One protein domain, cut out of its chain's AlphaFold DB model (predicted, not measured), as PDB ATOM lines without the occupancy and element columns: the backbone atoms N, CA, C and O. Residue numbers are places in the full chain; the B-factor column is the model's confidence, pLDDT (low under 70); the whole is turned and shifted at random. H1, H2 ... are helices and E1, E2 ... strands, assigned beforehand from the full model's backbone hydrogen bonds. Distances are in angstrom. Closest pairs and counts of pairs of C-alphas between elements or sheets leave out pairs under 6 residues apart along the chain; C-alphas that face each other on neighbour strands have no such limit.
ATOM      1  N   THR A 111      68.633 111.900  85.837       96.06
ATOM      2  CA  THR A 111      69.967 112.409  86.133       96.06
ATOM      3  C   THR A 111      70.967 111.268  86.026       96.06
ATOM      4  O   THR A 111      70.602 110.105  86.220       96.06
ATOM      5  N   LYS A 112      72.199 111.597  85.642       94.25
ATOM      6  CA  LYS A 112      73.290 110.633  85.530       94.25
ATOM      7  C   LYS A 112      74.616 111.294  85.881       94.25
ATOM      8  O   LYS A 112      75.023 112.234  85.200       94.25
ATOM      9  N   ALA A 113      75.317 110.763  86.875       90.69
ATOM     10  CA  ALA A 113      76.737 111.029  87.081       90.69
ATOM     11  C   ALA A 113      77.586 110.333  85.997       90.69
ATOM     12  O   ALA A 113      77.437 109.137  85.732       90.69
ATOM     13  N   VAL A 114      78.475 111.083  85.345       86.69
ATOM     14  CA  VAL A 114      79.396 110.608  84.305       86.69
ATOM     15  C   VAL A 114      80.822 110.901  84.746       86.69
ATOM     16  O   VAL A 114      81.175 112.053  84.992       86.69
ATOM     17  N   ASP A 115      81.631 109.843  84.855       78.69
ATOM     18  CA  ASP A 115      83.040 109.901  85.264       78.69
ATOM     19  C   ASP A 115      83.292 110.661  86.576       78.69
ATOM     20  O   ASP A 115      84.381 111.185  86.792       78.69
ATOM     21  N   VAL A 116      82.282 110.713  87.448       70.50
ATOM     22  CA  VAL A 116      82.330 111.407  88.731       70.50
ATOM     23  C   VAL A 116      81.793 110.489  89.830       70.50
ATOM     24  O   VAL A 116      80.620 110.122  89.852       70.50
ATOM     25  N   ASP A 117      82.661 110.102  90.761       67.62
ATOM     26  CA  ASP A 117      82.294 109.371  91.977       67.62
ATOM     27  C   ASP A 117      82.970 109.990  93.217       67.62
ATOM     28  O   ASP A 117      83.784 110.903  93.105       67.62
ATOM     29  N   LEU A 118      82.617 109.532  94.425       62.22
ATOM     30  CA  LEU A 118      83.225 110.011  95.682       62.22
ATOM     31  C   LEU A 118      84.748 109.838  95.700       62.22
ATOM     32  O   LEU A 118      85.463 110.653  96.284       62.22
ATOM     33  N   ALA A 119      85.233 108.773  95.068       57.28
ATOM     34  CA  ALA A 119      86.642 108.456  95.008       57.28
ATOM     35  C   ALA A 119      87.357 109.280  93.930       57.28
ATOM     36  O   ALA A 119      88.560 109.427  93.998       57.28
ATOM     37  N   THR A 120      86.658 109.866  92.967       61.00
ATOM     38  CA  THR A 120      87.242 110.504  91.792       61.00
ATOM     39  C   THR A 120      87.980 111.781  92.171       61.00
ATOM     40  O   THR A 120      89.162 111.856  91.840       61.00
ATOM     41  N   PRO A 121      87.395 112.723  92.938       57.41
ATOM     42  CA  PRO A 121      88.164 113.791  93.557       57.41
ATOM     43  C   PRO A 121      89.277 113.199  94.427       57.41
ATOM     44  O   PRO A 121      90.435 113.461  94.178       57.41
ATOM     45  N   LEU A 122      88.988 112.287  95.363       57.00
ATOM     46  CA  LEU A 122      89.992 111.763  96.310       57.00
ATOM     47  C   LEU A 122      91.201 111.040  95.663       57.00
ATOM     48  O   LEU A 122      92.323 111.180  96.139       57.00
ATOM     49  N   ILE A 123      90.995 110.281  94.589       53.44
ATOM     50  CA  ILE A 123      91.991 109.470  93.870       53.44
ATOM     51  C   ILE A 123      92.758 110.337  92.873       53.44
ATOM     52  O   ILE A 123      93.982 110.205  92.776       53.44
ATOM     53  N   GLN A 124      92.077 111.247  92.165       54.12
ATOM     54  CA  GLN A 124      92.771 112.296  91.409       54.12
ATOM     55  C   GLN A 124      93.670 113.106  92.338       54.12
ATOM     56  O   GLN A 124      94.809 113.406  91.984       54.12
ATOM     57  N   ASN A 125      93.192 113.309  93.567       51.31
ATOM     58  CA  ASN A 125      93.883 114.058  94.590       51.31
ATOM     59  C   ASN A 125      95.069 113.331  95.228       51.31
ATOM     60  O   ASN A 125      95.930 113.991  95.809       51.31
ATOM     61  N   ALA A 126      95.127 112.000  95.139       45.88
ATOM     62  CA  ALA A 126      96.116 111.192  95.847       45.88
ATOM     63  C   ALA A 126      97.139 110.488  94.935       45.88
ATOM     64  O   ALA A 126      98.263 110.276  95.383       45.88
ATOM     65  N   PHE A 127      96.799 110.113  93.689       40.44
ATOM     66  CA  PHE A 127      97.641 109.176  92.917       40.44
ATOM     67  C   PHE A 127      97.755 109.394  91.391       40.44
ATOM     68  O   PHE A 127      98.672 108.831  90.794       40.44
ATOM     69  N   LEU A 128      96.887 110.168  90.719       47.97
ATOM     70  CA  LEU A 128      96.772 110.130  89.238       47.97
ATOM     71  C   LEU A 128      97.308 111.356  88.471       47.97
ATOM     72  O   LEU A 128      97.180 111.407  87.246       47.97
ATOM     73  N   SER A 129      97.930 112.331  89.138       46.50
ATOM     74  CA  SER A 129      98.289 113.617  88.506       46.50
ATOM     75  C   SER A 129      99.333 113.519  87.383       46.50
ATOM     76  O   SER A 129      99.384 114.398  86.531       46.50
ATOM     77  N   ASN A 130     100.148 112.460  87.343       43.12
ATOM     78  CA  ASN A 130     101.233 112.321  86.362       43.12
ATOM     79  C   ASN A 130     100.898 111.394  85.177       43.12
ATOM     80  O   ASN A 130     101.792 111.093  84.389       43.12
ATOM     81  N   SER A 131      99.658 110.901  85.044       44.28
ATOM     82  CA  SER A 131      99.345 109.839  84.068       44.28
ATOM     83  C   SER A 131      98.037 109.988  83.284       44.28
ATOM     84  O   SER A 131      97.679 109.071  82.539       44.28
ATOM     85  N   ARG A 132      97.322 111.117  83.392       52.38
ATOM     86  CA  ARG A 132      96.178 111.371  82.503       52.38
ATOM     87  C   ARG A 132      96.654 111.795  81.127       52.38
ATOM     88  O   ARG A 132      97.296 112.824  80.962       52.38
ATOM     89  N   ASP A 133      96.337 110.949  80.160       56.38
ATOM     90  CA  ASP A 133      96.614 111.160  78.751       56.38
ATOM     91  C   ASP A 133      95.538 112.087  78.162       56.38
ATOM     92  O   ASP A 133      94.372 111.677  78.090       56.38
ATOM     93  N   PRO A 134      95.889 113.305  77.705       57.97
ATOM     94  CA  PRO A 134      94.947 114.204  77.046       57.97
ATOM     95  C   PRO A 134      94.197 113.554  75.880       57.97
ATOM     96  O   PRO A 134      93.051 113.915  75.612       57.97
ATOM     97  N   ALA A 135      94.784 112.545  75.224       61.38
ATOM     98  CA  ALA A 135      94.120 111.797  74.162       61.38
ATOM     99  C   ALA A 135      92.882 111.016  74.644       61.38
ATOM    100  O   ALA A 135      92.003 110.724  73.836       61.38
ATOM    101  N   LYS A 136      92.779 110.695  75.942       67.75
ATOM    102  CA  LYS A 136      91.623 110.000  76.537       67.75
ATOM    103  C   LYS A 136      90.539 110.943  77.046       67.75
ATOM    104  O   LYS A 136      89.372 110.562  77.049       67.75
ATOM    105  N   ASP A 137      90.902 112.152  77.456       69.75
ATOM    106  CA  ASP A 137      89.963 113.107  78.055       69.75
ATOM    107  C   ASP A 137      89.359 114.075  77.023       69.75
ATOM    108  O   ASP A 137      88.225 114.527  77.180       69.75
ATOM    109  N   LEU A 138      90.062 114.356  75.919       75.56
ATOM    110  CA  LEU A 138      89.542 115.197  74.832       75.56
ATOM    111  C   LEU A 138      88.307 114.619  74.112       75.56
ATOM    112  O   LEU A 138      87.428 115.411  73.766       75.56
ATOM    113  N   PRO A 139      88.185 113.296  73.882       82.44
ATOM    114  CA  PRO A 139      86.942 112.713  73.375       82.44
ATOM    115  C   PRO A 139      85.763 112.876  74.343       82.44
ATOM    116  O   PRO A 139      84.638 113.093  73.905       82.44
ATOM    117  N   LYS A 140      86.007 112.856  75.661       82.25
ATOM    118  CA  LYS A 140      84.948 113.034  76.672       82.25
ATOM    119  C   LYS A 140      84.326 114.427  76.620       82.25
ATOM    120  O   LYS A 140      83.131 114.579  76.845       82.25
ATOM    121  N   LEU A 141      85.124 115.438  76.274       84.50
ATOM    122  CA  LEU A 141      84.626 116.786  75.994       84.50
ATOM    123  C   LEU A 141      83.659 116.812  74.802       84.50
ATOM    124  O   LEU A 141      82.639 117.495  74.867       84.50
ATOM    125  N   ASP A 142      83.943 116.052  73.738       89.06
ATOM    126  CA  ASP A 142      83.042 115.946  72.583       89.06
ATOM    127  C   ASP A 142      81.730 115.255  72.946       89.06
ATOM    128  O   ASP A 142      80.662 115.689  72.511       89.06
ATOM    129  N   GLU A 143      81.797 114.201  73.757       91.56
ATOM    130  CA  GLU A 143      80.614 113.508  74.265       91.56
ATOM    131  C   GLU A 143      79.769 114.417  75.163       91.56
ATOM    132  O   GLU A 143      78.552 114.484  74.992       91.56
ATOM    133  N   MET A 144      80.404 115.176  76.059       93.31
ATOM    134  CA  MET A 144      79.732 116.146  76.925       93.31
ATOM    135  C   MET A 144      79.046 117.256  76.113       93.31
ATOM    136  O   MET A 144      77.874 117.560  76.346       93.31
ATOM    137  N   ASP A 145      79.735 117.846  75.129       94.19
ATOM    138  CA  ASP A 145      79.146 118.873  74.264       94.19
ATOM    139  C   ASP A 145      78.020 118.309  73.387       94.19
ATOM    140  O   ASP A 145      76.997 118.965  73.183       94.19
ATOM    141  N   LYS A 146      78.162 117.070  72.904       95.81
ATOM    142  CA  LYS A 146      77.084 116.367  72.205       95.81
ATOM    143  C   LYS A 146      75.864 116.199  73.115       95.81
ATOM    144  O   LYS A 146      74.774 116.589  72.710       95.81
ATOM    145  N   SER A 147      76.047 115.695  74.336       96.25
ATOM    146  CA  SER A 147      74.985 115.568  75.345       96.25
ATOM    147  C   SER A 147      74.272 116.905  75.594       96.25
ATOM    148  O   SER A 147      73.043 116.952  75.643       96.25
ATOM    149  N   TYR A 148      75.019 118.009  75.693       96.25
ATOM    150  CA  TYR A 148      74.440 119.347  75.825       96.25
ATOM    151  C   TYR A 148      73.611 119.754  74.597       96.25
ATOM    152  O   TYR A 148      72.483 120.228  74.731       96.25
ATOM    153  N   ARG A 149      74.136 119.533  73.384       96.06
ATOM    154  CA  ARG A 149      73.424 119.820  72.125       96.06
ATOM    155  C   ARG A 149      72.169 118.967  71.931       96.06
ATOM    156  O   ARG A 149      71.254 119.400  71.241       96.06
ATOM    157  N   GLU A 150      72.105 117.798  72.561       96.50
ATOM    158  CA  GLU A 150      70.910 116.945  72.635       96.50
ATOM    159  C   GLU A 150      69.868 117.448  73.655       96.50
ATOM    160  O   GLU A 150      68.821 116.829  73.829       96.50
ATOM    161  N   GLY A 151      70.118 118.588  74.308       95.50
ATOM    162  CA  GLY A 151      69.178 119.261  75.208       95.50
ATOM    163  C   GLY A 151      69.376 118.939  76.689       95.50
ATOM    164  O   GLY A 151      68.605 119.420  77.522       95.50
ATOM    165  N   LYS A 152      70.401 118.157  77.047       97.75
ATOM    166  CA  LYS A 152      70.708 117.869  78.451       97.75
ATOM    167  C   LYS A 152      71.344 119.084  79.122       97.75
ATOM    168  O   LYS A 152      72.180 119.770  78.537       97.75
ATOM    169  N   GLN A 153      71.005 119.316  80.386       97.75
ATOM    170  CA  GLN A 153      71.792 120.206  81.235       97.75
ATOM    171  C   GLN A 153      73.016 119.468  81.765       97.75
ATOM    172  O   GLN A 153      72.926 118.299  82.140       97.75
ATOM    173  N   ILE A 154      74.146 120.169  81.815       96.94
ATOM    174  CA  ILE A 154      75.432 119.611  82.222       96.94
ATOM    175  C   ILE A 154      75.980 120.434  83.389       96.94
ATOM    176  O   ILE A 154      76.194 121.642  83.262       96.94
ATOM    177  N   LEU A 155      76.218 119.779  84.525       96.06
ATOM    178  CA  LEU A 155      76.888 120.372  85.679       96.06
ATOM    179  C   LEU A 155      78.262 119.729  85.805       96.06
ATOM    180  O   LEU A 155      78.343 118.519  85.975       96.06
ATOM    181  N   MET A 156      79.332 120.510  85.727       92.25
ATOM    182  CA  MET A 156      80.699 119.993  85.806       92.25
ATOM    183  C   MET A 156      81.242 120.162  87.218       92.25
ATOM    184  O   MET A 156      81.101 121.239  87.804       92.25
ATOM    185  N   MET A 157      81.893 119.120  87.730       89.00
ATOM    186  CA  MET A 157      82.715 119.201  88.927       89.00
ATOM    187  C   MET A 157      84.150 119.514  88.515       89.00
ATOM    188  O   MET A 157      84.726 118.828  87.668       89.00
ATOM    189  N   ILE A 158      84.712 120.570  89.092       85.25
ATOM    190  CA  ILE A 158      86.022 121.093  88.710       85.25
ATOM    191  C   ILE A 158      86.853 121.469  89.937       85.25
ATOM    192  O   ILE A 158      86.298 121.741  91.000       85.25
ATOM    193  N   ASP A 159      88.163 121.576  89.757       80.94
ATOM    194  CA  ASP A 159      89.010 122.462  90.556       80.94
ATOM    195  C   ASP A 159      88.849 123.904  90.046       80.94
ATOM    196  O   ASP A 159      88.854 124.135  88.831       80.94
ATOM    197  N   MET A 160      88.725 124.885  90.944       77.00
ATOM    198  CA  MET A 160      88.661 126.301  90.569       77.00
ATOM    199  C   MET A 160      89.876 126.753  89.737       77.00
ATOM    200  O   MET A 160      89.714 127.620  88.871       77.00
ATOM    201  N   ASP A 161      91.047 126.128  89.915       76.81
ATOM    202  CA  ASP A 161      92.258 126.389  89.122       76.81
ATOM    203  C   ASP A 161      92.033 126.146  87.608       76.81
ATOM    204  O   ASP A 161      92.678 126.794  86.774       76.81
ATOM    205  N   MET A 162      91.033 125.332  87.223       80.31
ATOM    206  CA  MET A 162      90.612 125.164  85.823       80.31
ATOM    207  C   MET A 162      90.181 126.493  85.190       80.31
ATOM    208  O   MET A 162      90.474 126.768  84.026       80.31
ATOM    209  N   LEU A 163      89.463 127.327  85.951       77.25
ATOM    210  CA  LEU A 163      88.948 128.613  85.471       77.25
ATOM    211  C   LEU A 163      90.038 129.692  85.415       77.25
ATOM    212  O   LEU A 163      89.869 130.686  84.704       77.25
ATOM    213  N   LEU A 164      91.154 129.454  86.109       75.00
ATOM    214  CA  LEU A 164      92.360 130.277  86.118       75.00
ATOM    215  C   LEU A 164      93.388 129.845  85.062       75.00
ATOM    216  O   LEU A 164      94.434 130.481  84.956       75.00
ATOM    217  N   ASP A 165      93.106 128.781  84.301       78.00
ATOM    218  CA  ASP A 165      94.045 128.137  83.370       78.00
ATOM    219  C   ASP A 165      95.416 127.859  84.008       78.00
ATOM    220  O   ASP A 165      96.466 128.061  83.400       78.00
ATOM    221  N   THR A 166      95.408 127.435  85.271       72.81
ATOM    222  CA  THR A 166      96.629 127.074  85.988       72.81
ATOM    223  C   THR A 166      96.786 125.557  85.932       72.81
ATOM    224  O   THR A 166      96.052 124.855  86.623       72.81
ATOM    225  N   PRO A 167      97.697 125.026  85.093       67.44
ATOM    226  CA  PRO A 167      97.906 123.593  85.017       67.44
ATOM    227  C   PRO A 167      98.610 123.099  86.276       67.44
ATOM    228  O   PRO A 167      99.522 123.745  86.798       67.44
ATOM    229  N   GLY A 168      98.250 121.894  86.693       57.56
ATOM    230  CA  GLY A 168      98.869 121.241  87.833       57.56
ATOM    231  C   GLY A 168      97.900 121.089  88.990       57.56
ATOM    232  O   GLY A 168      96.972 121.865  89.177       57.56
ATOM    233  N   TYR A 169      98.129 120.029  89.750       53.78
ATOM    234  CA  TYR A 169      97.250 119.603  90.817       53.78
ATOM    235  C   TYR A 169      97.906 119.898  92.174       53.78
ATOM    236  O   TYR A 169      99.059 119.513  92.401       53.78
ATOM    237  N   LYS A 170      97.198 120.579  93.083       54.66
ATOM    238  CA  LYS A 170      97.680 120.819  94.452       54.66
ATOM    239  C   LYS A 170      97.173 119.711  95.369       54.66
ATOM    240  O   LYS A 170      95.989 119.631  95.688       54.66
ATOM    241  N   LEU A 171      98.086 118.843  95.806       41.12
ATOM    242  CA  LEU A 171      97.781 117.745  96.726       41.12
ATOM    243  C   LEU A 171      97.081 118.265  97.993       41.12
ATOM    244  O   LEU A 171      97.664 119.038  98.748       41.12
ATOM    245  N   GLY A 172      95.841 117.823  98.224       46.75
ATOM    246  CA  GLY A 172      95.036 118.193  99.391       46.75
ATOM    247  C   GLY A 172      94.020 119.323  99.185       46.75
ATOM    248  O   GLY A 172      93.291 119.618 100.129       46.75
ATOM    249  N   ASP A 173      93.897 119.915  97.991       54.41
ATOM    250  CA  ASP A 173      93.051 121.104  97.776       54.41
ATOM    251  C   ASP A 173      91.586 120.788  97.402       54.41
ATOM    252  O   ASP A 173      90.948 121.465  96.600       54.41
ATOM    253  N   ILE A 174      90.994 119.759  98.026       58.22
ATOM    254  CA  ILE A 174      89.574 119.387  97.813       58.22
ATOM    255  C   ILE A 174      88.631 120.554  98.163       58.22
ATOM    256  O   ILE A 174      87.500 120.613  97.687       58.22
ATOM    257  N   ALA A 175      89.111 121.505  98.968       60.44
ATOM    258  CA  ALA A 175      88.415 122.743  99.291       60.44
ATOM    259  C   ALA A 175      88.110 123.617  98.056       60.44
ATOM    260  O   ALA A 175      87.152 124.382  98.105       60.44
ATOM    261  N   GLN A 176      88.857 123.479  96.951       66.75
ATOM    262  CA  GLN A 176      88.597 124.192  95.687       66.75
ATOM    263  C   GLN A 176      87.615 123.460  94.765       66.75
ATOM    264  O   GLN A 176      87.304 123.958  93.681       66.75
ATOM    265  N   SER A 177      87.117 122.284  95.169       76.62
ATOM    266  CA  SER A 177      86.142 121.532  94.378       76.62
ATOM    267  C   SER A 177      84.853 122.330  94.218       76.62
ATOM    268  O   SER A 177      84.137 122.603  95.184       76.62
ATOM    269  N   HIS A 178      84.519 122.656  92.974       83.81
ATOM    270  CA  HIS A 178      83.411 123.538  92.643       83.81
ATOM    271  C   HIS A 178      82.514 122.935  91.566       83.81
ATOM    272  O   HIS A 178      82.968 122.207  90.687       83.81
ATOM    273  N   TRP A 179      81.224 123.266  91.624       90.06
ATOM    274  CA  TRP A 179      80.274 122.908  90.573       90.06
ATOM    275  C   TRP A 179      79.939 124.127  89.729       90.06
ATOM    276  O   TRP A 179      79.501 125.152  90.260       90.06
ATOM    277  N   ILE A 180      80.068 123.974  88.417       90.38
ATOM    278  CA  ILE A 180      79.676 124.965  87.410       90.38
ATOM    279  C   ILE A 180      78.631 124.371  86.469       90.38
ATOM    280  O   ILE A 180      78.495 123.152  86.379       90.38
ATOM    281  N   VAL A 181      77.896 125.217  85.752       92.56
ATOM    282  CA  VAL A 181      76.999 124.766  84.674       92.56
ATOM    283  C   VAL A 181      77.680 125.018  83.343       92.56
ATOM    284  O   VAL A 181      78.144 126.128  83.100       92.56
ATOM    285  N   TYR A 182      77.749 124.006  82.488       92.19
ATOM    286  CA  TYR A 182      78.229 124.154  81.120       92.19
ATOM    287  C   TYR A 182      77.117 124.741  80.237       92.19
ATOM    288  O   TYR A 182      75.996 124.239  80.217       92.19
ATOM    289  N   GLU A 183      77.432 125.816  79.513       90.19
ATOM    290  CA  GLU A 183      76.492 126.626  78.717       90.19
ATOM    291  C   GLU A 183      76.752 126.507  77.200       90.19
ATOM    292  O   GLU A 183      76.279 127.321  76.397       90.19
ATOM    293  N   GLY A 184      77.530 125.507  76.779       88.56
ATOM    294  CA  GLY A 184      77.821 125.263  75.369       88.56
ATOM    295  C   GLY A 184      78.900 126.165  74.773       88.56
ATOM    296  O   GLY A 184      79.660 126.854  75.457       88.56
ATOM    297  N   GLY A 185      78.953 126.169  73.439       86.38
ATOM    298  CA  GLY A 185      79.915 126.967  72.680       86.38
ATOM    299  C   GLY A 185      81.334 126.405  72.725       86.38
ATOM    300  O   GLY A 185      82.282 127.191  72.711       86.38
ATOM    301  N   MET A 186      81.479 125.077  72.804       89.31
ATOM    302  CA  MET A 186      82.793 124.449  72.794       89.31
ATOM    303  C   MET A 186      83.532 124.714  71.480       89.31
ATOM    304  O   MET A 186      83.018 124.455  70.394       89.31
ATOM    305  N   VAL A 187      84.773 125.177  71.593       88.38
ATOM    306  CA  VAL A 187      85.718 125.298  70.481       88.38
ATOM    307  C   VAL A 187      87.058 124.730  70.926       88.38
ATOM    308  O   VAL A 187      87.644 125.208  71.898       88.38
ATOM    309  N   LYS A 188      87.549 123.719  70.206       88.62
ATOM    310  CA  LYS A 188      88.884 123.152  70.404       88.62
ATOM    311  C   LYS A 188      89.863 123.762  69.409       88.62
ATOM    312  O   LYS A 188      89.630 123.741  68.205       88.62
ATOM    313  N   ASP A 189      90.964 124.273  69.930       88.50
ATOM    314  CA  ASP A 189      92.124 124.730  69.185       88.50
ATOM    315  C   ASP A 189      93.248 123.713  69.386       88.50
ATOM    316  O   ASP A 189      94.013 123.774  70.350       88.50
ATOM    317  N   SER A 190      93.318 122.731  68.487       86.38
ATOM    318  CA  SER A 190      94.345 121.687  68.526       86.38
ATOM    319  C   SER A 190      95.752 122.228  68.266       86.38
ATOM    320  O   SER A 190      96.717 121.607  68.699       86.38
ATOM    321  N   THR A 191      95.891 123.376  67.598       87.31
ATOM    322  CA  THR A 191      97.199 123.989  67.336       87.31
ATOM    323  C   THR A 191      97.787 124.543  68.625       87.31
ATOM    324  O   THR A 191      98.930 124.253  68.959       87.31
ATOM    325  N   ASN A 192      96.981 125.288  69.382       88.06
ATOM    326  CA  ASN A 192      97.413 125.878  70.648       88.06
ATOM    327  C   ASN A 192      97.161 124.969  71.860       88.06
ATOM    328  O   ASN A 192      97.518 125.343  72.974       88.06
ATOM    329  N   GLN A 193      96.566 123.790  71.648       89.06
ATOM    330  CA  GLN A 193      96.177 122.832  72.687       89.06
ATOM    331  C   GLN A 193      95.229 123.457  73.721       89.06
ATOM    332  O   GLN A 193      95.446 123.345  74.928       89.06
ATOM    333  N   ARG A 194      94.195 124.169  73.252       89.50
ATOM    334  CA  ARG A 194      93.252 124.900  74.114       89.50
ATOM    335  C   ARG A 194      91.805 124.563  73.803       89.50
ATOM    336  O   ARG A 194      91.441 124.318  72.657       89.50
ATOM    337  N   VAL A 195      90.955 124.617  74.818       87.56
ATOM    338  CA  VAL A 195      89.503 124.492  74.693       87.56
ATOM    339  C   VAL A 195      88.821 125.746  75.239       87.56
ATOM    340  O   VAL A 195      89.213 126.296  76.263       87.56
ATOM    341  N   LYS A 196      87.799 126.231  74.541       87.75
ATOM    342  CA  LYS A 196      86.927 127.327  74.977       87.75
ATOM    343  C   LYS A 196      85.521 126.791  75.124       87.75
ATOM    344  O   LYS A 196      85.112 126.010  74.281       87.75
ATOM    345  N   PHE A 197      84.797 127.226  76.143       86.94
ATOM    346  CA  PHE A 197      83.366 126.983  76.305       86.94
ATOM    347  C   PHE A 197      82.784 128.000  77.287       86.94
ATOM    348  O   PHE A 197      83.516 128.648  78.039       86.94
ATOM    349  N   LYS A 198      81.462 128.170  77.256       84.81
ATOM    350  CA  LYS A 198      80.734 129.041  78.176       84.81
ATOM    351  C   LYS A 198      80.346 128.250  79.414       84.81
ATOM    352  O   LYS A 198      79.952 127.090  79.305       84.81
ATOM    353  N   VAL A 199      80.411 128.888  80.576       86.00
ATOM    354  CA  VAL A 199      79.926 128.299  81.825       86.00
ATOM    355  C   VAL A 199      79.243 129.345  82.689       86.00
ATOM    356  O   VAL A 199      79.480 130.543  82.533       86.00
ATOM    357  N   PHE A 200      78.433 128.881  83.630       85.81
ATOM    358  CA  PHE A 200      77.895 129.673  84.721       85.81
ATOM    359  C   PHE A 200      78.502 129.231  86.058       85.81
ATOM    360  O   PHE A 200      78.612 128.038  86.355       85.81
ATOM    361  N   SER A 201      78.834 130.217  86.888       83.88
ATOM    362  CA  SER A 201      79.183 130.063  88.299       83.88
ATOM    363  C   SER A 201      78.491 131.167  89.103       83.88
ATOM    364  O   SER A 201      78.069 132.181  88.543       83.88
ATOM    365  N   TRP A 202      78.345 130.970  90.413       82.69
ATOM    366  CA  TRP A 202      77.613 131.901  91.272       82.69
ATOM    367  C   TRP A 202      78.146 133.336  91.183       82.69
ATOM    368  O   TRP A 202      79.358 133.562  91.174       82.69
ATOM    369  N   ALA A 203      77.208 134.285  91.186       69.56
ATOM    370  CA  ALA A 203      77.444 135.721  91.126       69.56
ATOM    371  C   ALA A 203      78.243 136.194  89.907       69.56
ATOM    372  O   ALA A 203      78.817 137.275  89.955       69.56
ATOM    373  N   TYR A 204      78.276 135.422  88.822       70.31
ATOM    374  CA  TYR A 204      78.989 135.783  87.604       70.31
ATOM    375  C   TYR A 204      78.042 136.074  86.440       70.31
ATOM    376  O   TYR A 204      77.138 135.287  86.165       70.31
ATOM    377  N   ASP A 205      78.292 137.167  85.720       60.66
ATOM    378  CA  ASP A 205      77.682 137.424  84.418       60.66
ATOM    379  C   ASP A 205      78.541 136.823  83.290       60.66
ATOM    380  O   ASP A 205      79.609 137.363  82.989       60.66
ATOM    381  N   PRO A 206      78.081 135.761  82.600       54.06
ATOM    382  CA  PRO A 206      78.829 135.128  81.514       54.06
ATOM    383  C   PRO A 206      79.048 136.023  80.286       54.06
ATOM    384  O   PRO A 206      79.927 135.738  79.472       54.06
ATOM    385  N   SER A 207      78.260 137.088  80.119       53.81
ATOM    386  CA  SER A 207      78.336 137.987  78.964       53.81
ATOM    387  C   SER A 207      79.336 139.126  79.172       53.81
ATOM    388  O   SER A 207      80.160 139.407  78.298       53.81
ATOM    389  N   THR A 208      79.311 139.762  80.344       56.12
ATOM    390  CA  THR A 208      80.192 140.898  80.663       56.12
ATOM    391  C   THR A 208      81.471 140.460  81.368       56.12
ATOM    392  O   THR A 208      82.529 141.079  81.213       56.12
ATOM    393  N   GLY A 209      81.401 139.339  82.071       54.19
ATOM    394  CA  GLY A 209      82.448 138.794  82.908       54.19
ATOM    395  C   GLY A 209      82.560 139.429  84.292       54.19
ATOM    396  O   GLY A 209      83.602 139.324  84.937       54.19
ATOM    397  N   ILE A 210      81.515 140.137  84.722       59.72
ATOM    398  CA  ILE A 210      81.466 140.846  85.999       59.72
ATOM    399  C   ILE A 210      81.017 139.885  87.098       59.72
ATOM    400  O   ILE A 210      80.056 139.133  86.927       59.72
ATOM    401  N   ARG A 211      81.689 139.952  88.254       63.59
ATOM    402  CA  ARG A 211      81.218 139.311  89.482       63.59
ATOM    403  C   ARG A 211      80.403 140.303  90.310       63.59
ATOM    404  O   ARG A 211      80.899 141.373  90.663       63.59
ATOM    405  N   TYR A 212      79.179 139.937  90.661       64.00
ATOM    406  CA  TYR A 212      78.334 140.720  91.552       64.00
ATOM    407  C   TYR A 212      78.602 140.382  93.024       64.00
ATOM    408  O   TYR A 212      78.955 139.261  93.383       64.00
ATOM    409  N   SER A 213      78.452 141.365  93.906       63.59
ATOM    410  CA  SER A 213      78.479 141.161  95.359       63.59
ATOM    411  C   SER A 213      77.636 142.229  96.052       63.59
ATOM    412  O   SER A 213      77.435 143.296  95.471       63.59
ATOM    413  N   ILE A 214      77.197 141.967  97.296       55.31
ATOM    414  CA  ILE A 214      76.234 142.795  98.059       55.31
ATOM    415  C   ILE A 214      76.489 144.312  97.980       55.31
ATOM    416  O   ILE A 214      75.530 145.067  98.020       55.31
ATOM    417  N   ASN A 215      77.739 144.774  97.843       50.62
ATOM    418  CA  ASN A 215      78.060 146.204  97.931       50.62
ATOM    419  C   ASN A 215      79.017 146.746  96.859       50.62
ATOM    420  O   ASN A 215      79.453 147.890  96.986       50.62
ATOM    421  N   LYS A 216      79.407 145.966  95.839       52.81
ATOM    422  CA  LYS A 216      80.356 146.432  94.810       52.81
ATOM    423  C   LYS A 216      80.137 145.741  93.462       52.81
ATOM    424  O   LYS A 216      80.144 144.512  93.396       52.81
ATOM    425  N   ASN A 217      80.067 146.550  92.402       46.53
ATOM    426  CA  ASN A 217      80.414 146.146  91.040       46.53
ATOM    427  C   ASN A 217      81.933 146.269  90.928       46.53
ATOM    428  O   ASN A 217      82.449 147.360  90.687       46.53
ATOM    429  N   PHE A 218      82.668 145.194  91.179       45.84
ATOM    430  CA  PHE A 218      84.086 145.205  90.858       45.84
ATOM    431  C   PHE A 218      84.236 144.889  89.359       45.84
ATOM    432  O   PHE A 218      83.866 143.787  88.949       45.84
ATOM    433  N   PRO A 219      84.819 145.771  88.521       44.53
ATOM    434  CA  PRO A 219      85.724 145.277  87.494       44.53
ATOM    435  C   PRO A 219      86.887 144.679  88.277       44.53
ATOM    436  O   PRO A 219      87.753 145.391  88.783       44.53
ATOM    437  N   ASP A 220      86.778 143.398  88.582       39.25
ATOM    438  CA  ASP A 220      87.578 142.817  89.637       39.25
ATOM    439  C   ASP A 220      89.020 142.652  89.165       39.25
ATOM    440  O   ASP A 220      89.343 141.762  88.385       39.25
ATOM    441  N   SER A 221      89.897 143.543  89.622       40.88
ATOM    442  CA  SER A 221      91.335 143.393  89.426       40.88
ATOM    443  C   SER A 221      91.913 142.259  90.286       40.88
ATOM    444  O   SER A 221      93.052 141.870  90.055       40.88
ATOM    445  N   ASN A 222      91.147 141.740  91.264       37.75
ATOM    446  CA  ASN A 222      91.556 140.702  92.217       37.75
ATOM    447  C   ASN A 222      90.650 139.449  92.234       37.75
ATOM    448  O   ASN A 222      91.002 138.482  92.906       37.75
ATOM    449  N   ALA A 223      89.546 139.388  91.482       38.41
ATOM    450  CA  ALA A 223      89.022 138.119  90.980       38.41
ATOM    451  C   ALA A 223      89.904 137.788  89.802       38.41
ATOM    452  O   ALA A 223      89.582 138.025  88.641       38.41
ATOM    453  N   SER A 224      91.056 137.230  90.146       35.00
ATOM    454  CA  SER A 224      91.688 136.226  89.319       35.00
ATOM    455  C   SER A 224      90.576 135.379  88.685       35.00
ATOM    456  O   SER A 224      89.772 134.756  89.381       35.00
ATOM    457  N   ASN A 225      90.466 135.546  87.369       43.22
ATOM    458  CA  ASN A 225      89.352 135.189  86.504       43.22
ATOM    459  C   ASN A 225      88.619 133.904  86.899       43.22
ATOM    460  O   ASN A 225      89.229 132.843  86.987       43.22
ATOM    461  N   PRO A 226      87.285 133.936  86.884       43.62
ATOM    462  CA  PRO A 226      86.601 132.796  86.332       43.62
ATOM    463  C   PRO A 226      85.718 133.275  85.195       43.62
ATOM    464  O   PRO A 226      84.789 134.039  85.403       43.62
ATOM    465  N   ILE A 227      85.982 132.727  84.008       47.53
ATOM    466  CA  ILE A 227      85.121 132.749  82.813       47.53
ATOM    467  C   ILE A 227      85.337 133.943  81.858       47.53
ATOM    468  O   ILE A 227      84.441 134.428  81.179       47.53
ATOM    469  N   LYS A 228      86.597 134.320  81.644       48.34
ATOM    470  CA  LYS A 228      87.028 134.740  80.301       48.34
ATOM    471  C   LYS A 228      88.264 133.965  79.912       48.34
ATOM    472  O   LYS A 228      89.385 134.444  80.005       48.34
ATOM    473  N   THR A 229      88.051 132.780  79.367       52.44
ATOM    474  CA  THR A 229      89.074 132.145  78.547       52.44
ATOM    475  C   THR A 229      88.980 132.739  77.142       52.44
ATOM    476  O   THR A 229      88.778 132.035  76.157       52.44
ATOM    477  N   SER A 230      89.135 134.063  77.006       55.16
ATOM    478  CA  SER A 230      89.281 134.675  75.674       55.16
ATOM    479  C   SER A 230      90.394 133.963  74.888       55.16
ATOM    480  O   SER A 230      90.254 133.731  73.685       55.16
ATOM    481  N   ALA A 231      91.424 133.490  75.599       69.00
ATOM    482  CA  ALA A 231      92.474 132.610  75.101       69.00
ATOM    483  C   ALA A 231      92.130 131.102  75.089       69.00
ATOM    484  O   ALA A 231      92.750 130.362  74.338       69.00
ATOM    485  N   GLY A 232      91.136 130.611  75.833       79.00
ATOM    486  CA  GLY A 232      90.888 129.174  76.068       79.00
ATOM    487  C   GLY A 232      91.561 128.667  77.343       79.00
ATOM    488  O   GLY A 232      92.317 129.409  77.958       79.00
ATOM    489  N   ILE A 233      91.251 127.440  77.743       86.06
ATOM    490  CA  ILE A 233      91.896 126.674  78.816       86.06
ATOM    491  C   ILE A 233      92.840 125.692  78.130       86.06
ATOM    492  O   ILE A 233      92.428 125.064  77.155       86.06
ATOM    493  N   LEU A 234      94.084 125.554  78.587       86.94
ATOM    494  CA  LEU A 234      94.980 124.509  78.092       86.94
ATOM    495  C   LEU A 234      94.344 123.133  78.302       86.94
ATOM    496  O   LEU A 234      93.723 122.874  79.332       86.94
ATOM    497  N   PHE A 235      94.537 122.220  77.351       85.62
ATOM    498  CA  PHE A 235      94.062 120.846  77.496       85.62
ATOM    499  C   PHE A 235      94.584 120.215  78.790       85.62
ATOM    500  O   PHE A 235      93.804 119.603  79.505       85.62
ATOM    501  N   SER A 236      95.847 120.452  79.153       80.81
ATOM    502  CA  SER A 236      96.433 119.970  80.412       80.81
ATOM    503  C   SER A 236      95.747 120.526  81.666       80.81
ATOM    504  O   SER A 236      95.506 119.771  82.611       80.81
ATOM    505  N   SER A 237      95.404 121.818  81.685       81.12
ATOM    506  CA  SER A 237      94.636 122.433  82.779       81.12
ATOM    507  C   SER A 237      93.248 121.798  82.877       81.12
ATOM    508  O   SER A 237      92.809 121.424  83.956       81.12
ATOM    509  N   PHE A 238      92.574 121.575  81.745       83.44
ATOM    510  CA  PHE A 238      91.282 120.894  81.739       83.44
ATOM    511  C   PHE A 238      91.379 119.460  82.285       83.44
ATOM    512  O   PHE A 238      90.636 119.091  83.189       83.44
ATOM    513  N   THR A 239      92.310 118.647  81.782       78.50
ATOM    514  CA  THR A 239      92.413 117.225  82.158       78.50
ATOM    515  C   THR A 239      92.815 116.998  83.612       78.50
ATOM    516  O   THR A 239      92.455 115.977  84.203       78.50
ATOM    517  N   SER A 240      93.571 117.936  84.188       75.00
ATOM    518  CA  SER A 240      94.009 117.870  85.589       75.00
ATOM    519  C   SER A 240      92.980 118.416  86.579       75.00
ATOM    520  O   SER A 240      93.032 118.054  87.752       75.00
ATOM    521  N   SER A 241      92.029 119.228  86.112       78.88
ATOM    522  CA  SER A 241      91.085 119.943  86.974       78.88
ATOM    523  C   SER A 241      89.614 119.618  86.704       78.88
ATOM    524  O   SER A 241      88.753 120.119  87.418       78.88
ATOM    525  N   HIS A 242      89.291 118.796  85.703       84.38
ATOM    526  CA  HIS A 242      87.935 118.298  85.468       84.38
ATOM    527  C   HIS A 242      87.721 116.944  86.155       84.38
ATOM    528  O   HIS A 242      88.400 115.951  85.869       84.38
ATOM    529  N   TYR A 243      86.741 116.896  87.057       81.62
ATOM    530  CA  TYR A 243      86.462 115.730  87.895       81.62
ATOM    531  C   TYR A 243      85.282 114.888  87.402       81.62
ATOM    532  O   TYR A 243      84.949 113.903  88.050       81.62
ATOM    533  N   GLY A 244      84.688 115.256  86.266       87.12
ATOM    534  CA  GLY A 244      83.493 114.640  85.695       87.12
ATOM    535  C   GLY A 244      82.263 115.537  85.842       87.12
ATOM    536  O   GLY A 244      82.350 116.686  86.289       87.12
ATOM    537  N   HIS A 245      81.099 115.031  85.439       92.69
ATOM    538  CA  HIS A 245      79.894 115.851  85.320       92.69
ATOM    539  C   HIS A 245      78.606 115.091  85.630       92.69
ATOM    540  O   HIS A 245      78.558 113.865  85.651       92.69
ATOM    541  N   ILE A 246      77.537 115.844  85.868       95.94
ATOM    542  CA  ILE A 246      76.166 115.343  85.947       95.94
ATOM    543  C   ILE A 246      75.434 115.776  84.685       95.94
ATOM    544  O   ILE A 246      75.452 116.953  84.323       95.94
ATOM    545  N   GLU A 247      74.753 114.829  84.051       97.06
ATOM    546  CA  GLU A 247      73.787 115.085  82.989       97.06
ATOM    547  C   GLU A 247      72.367 115.050  83.557       97.06
ATOM    548  O   GLU A 247      72.028 114.140  84.316       97.06
ATOM    549  N   ALA A 248      71.520 116.002  83.169       97.56
ATOM    550  CA  ALA A 248      70.124 116.065  83.595       97.56
ATOM    551  C   ALA A 248      69.187 116.369  82.421       97.56
ATOM    552  O   ALA A 248      69.481 117.235  81.594       97.56
ATOM    553  N   HIS A 249      68.063 115.652  82.335       96.50
ATOM    554  CA  HIS A 249      67.060 115.842  81.284       96.50
ATOM    555  C   HIS A 249      65.656 115.374  81.703       96.50
ATOM    556  O   HIS A 249      65.470 114.731  82.744       96.50
ATOM    557  N   ASN A 250      64.667 115.750  80.890       91.38
ATOM    558  CA  ASN A 250      63.245 115.446  81.073       91.38
ATOM    559  C   ASN A 250      62.752 114.332  80.155       91.38
ATOM    560  O   ASN A 250      63.380 114.101  79.105       91.38
TER     561      ASN A 250
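Overview. This is residues 111 to 250 of the 250 residues of an uncharacterized protein of Iodobacter sp. H11R3 (UniProt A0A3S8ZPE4). A twisted sheet of four antiparallel strands, in the order E1, E8, E2, E3, has the long helix H2 running along one face, while the short helices H1, H3 and H4 gather near the end of the sheet where E2 ends and E8 begins. The hairpin of E4 and E5 sits next to H4, and the tiny hairpin of E6 and E7 lies farthest out, reached by long links. The printed part has 140 residues, with four named helices and eight named strands in the order E1 H1 H2 E2 H3 E3 E4 E5 E6 E7 H4 E8, a mixed class of helices and strands. It is compact, with a radius of gyration of the C-alphas of 15.0 A, and spans 42 by 37 by 34 A.

Along the chain. Find C-alpha 111 at (69.967, 112.409, 86.133), where E1, residues 111 to 114, begins. H1 follows at residues 119 to 124. Look for H2 at residues 134 to 149, from C-alpha 134 at (94.947, 114.204, 77.046) over 22.8 A. E2, residues 153 to 159, measures 19.7 A and H3 is residues 160 to 164. E3, residues 177 to 182, measures 15.7 A. Four short strands follow: E4 at 187 to 189, E5 at 194 to 196, E6 at 211 to 213 and E7 at 216 to 218. H4 is residues 235 to 241, and E8, residues 242 to 249, runs 21.4 A to C-alpha 249 at (67.060, 115.842, 81.284).

Arrangement. Start at edge strand E1: N 112 and O 247 of E8 are 2.9 A apart. Next, N 155 of E2 and O 246 of E8 are 2.9 A apart, and N 156 of E2 and O 180 of E3 2.8 A. E1, H1 H2 and E2 form a split strand-helix-strand unit, two strands running the same way with E8 between them, its crossover right-handed. H2 makes two layers, a helix on one face of the sheet, at a height of 10.2 A; the closest C-alphas of H2 and E2, Tyr 148 and Ile 154, are 6.5 A apart. H1 is on the sheet, its Pro 121 closest to Tyr 243 of E8, C-alphas 6.2 A apart. H3 and H4 only graze the sheet and touch each other, closest at the C-alphas of Met 162 and Ser 241, 5.4 A. H2 touches H4 with residues 134 to 138 alone, closest at the C-alphas of Asp 137 and Thr 239, 6.3 A, about perpendicular at 81 degrees. In the hairpin of E4 and E5, N 187 and O 196 are 2.8 A apart; in that of E6 and E7, N 216 and O 213 are 3.3 A apart. Every O i to N i+4 pair is within hydrogen-bond range in H1 and H4, against 9 of 12 in H2 and 0 of 1 in H3, where 2 of 2 O i to N i+3 pairs are.

Size, cuts and confidence. The C-alphas farthest apart, Ala 135 and Asn 215, are 44.8 A apart. The printed part has no cut; the links H3 to E3, E5 to E6 and E7 to H4 are long. Look for pLDDT under 70 at residues 117 to 137, 167 to 176, 203 and 205 to 231; the mean of the printed part is 72.9.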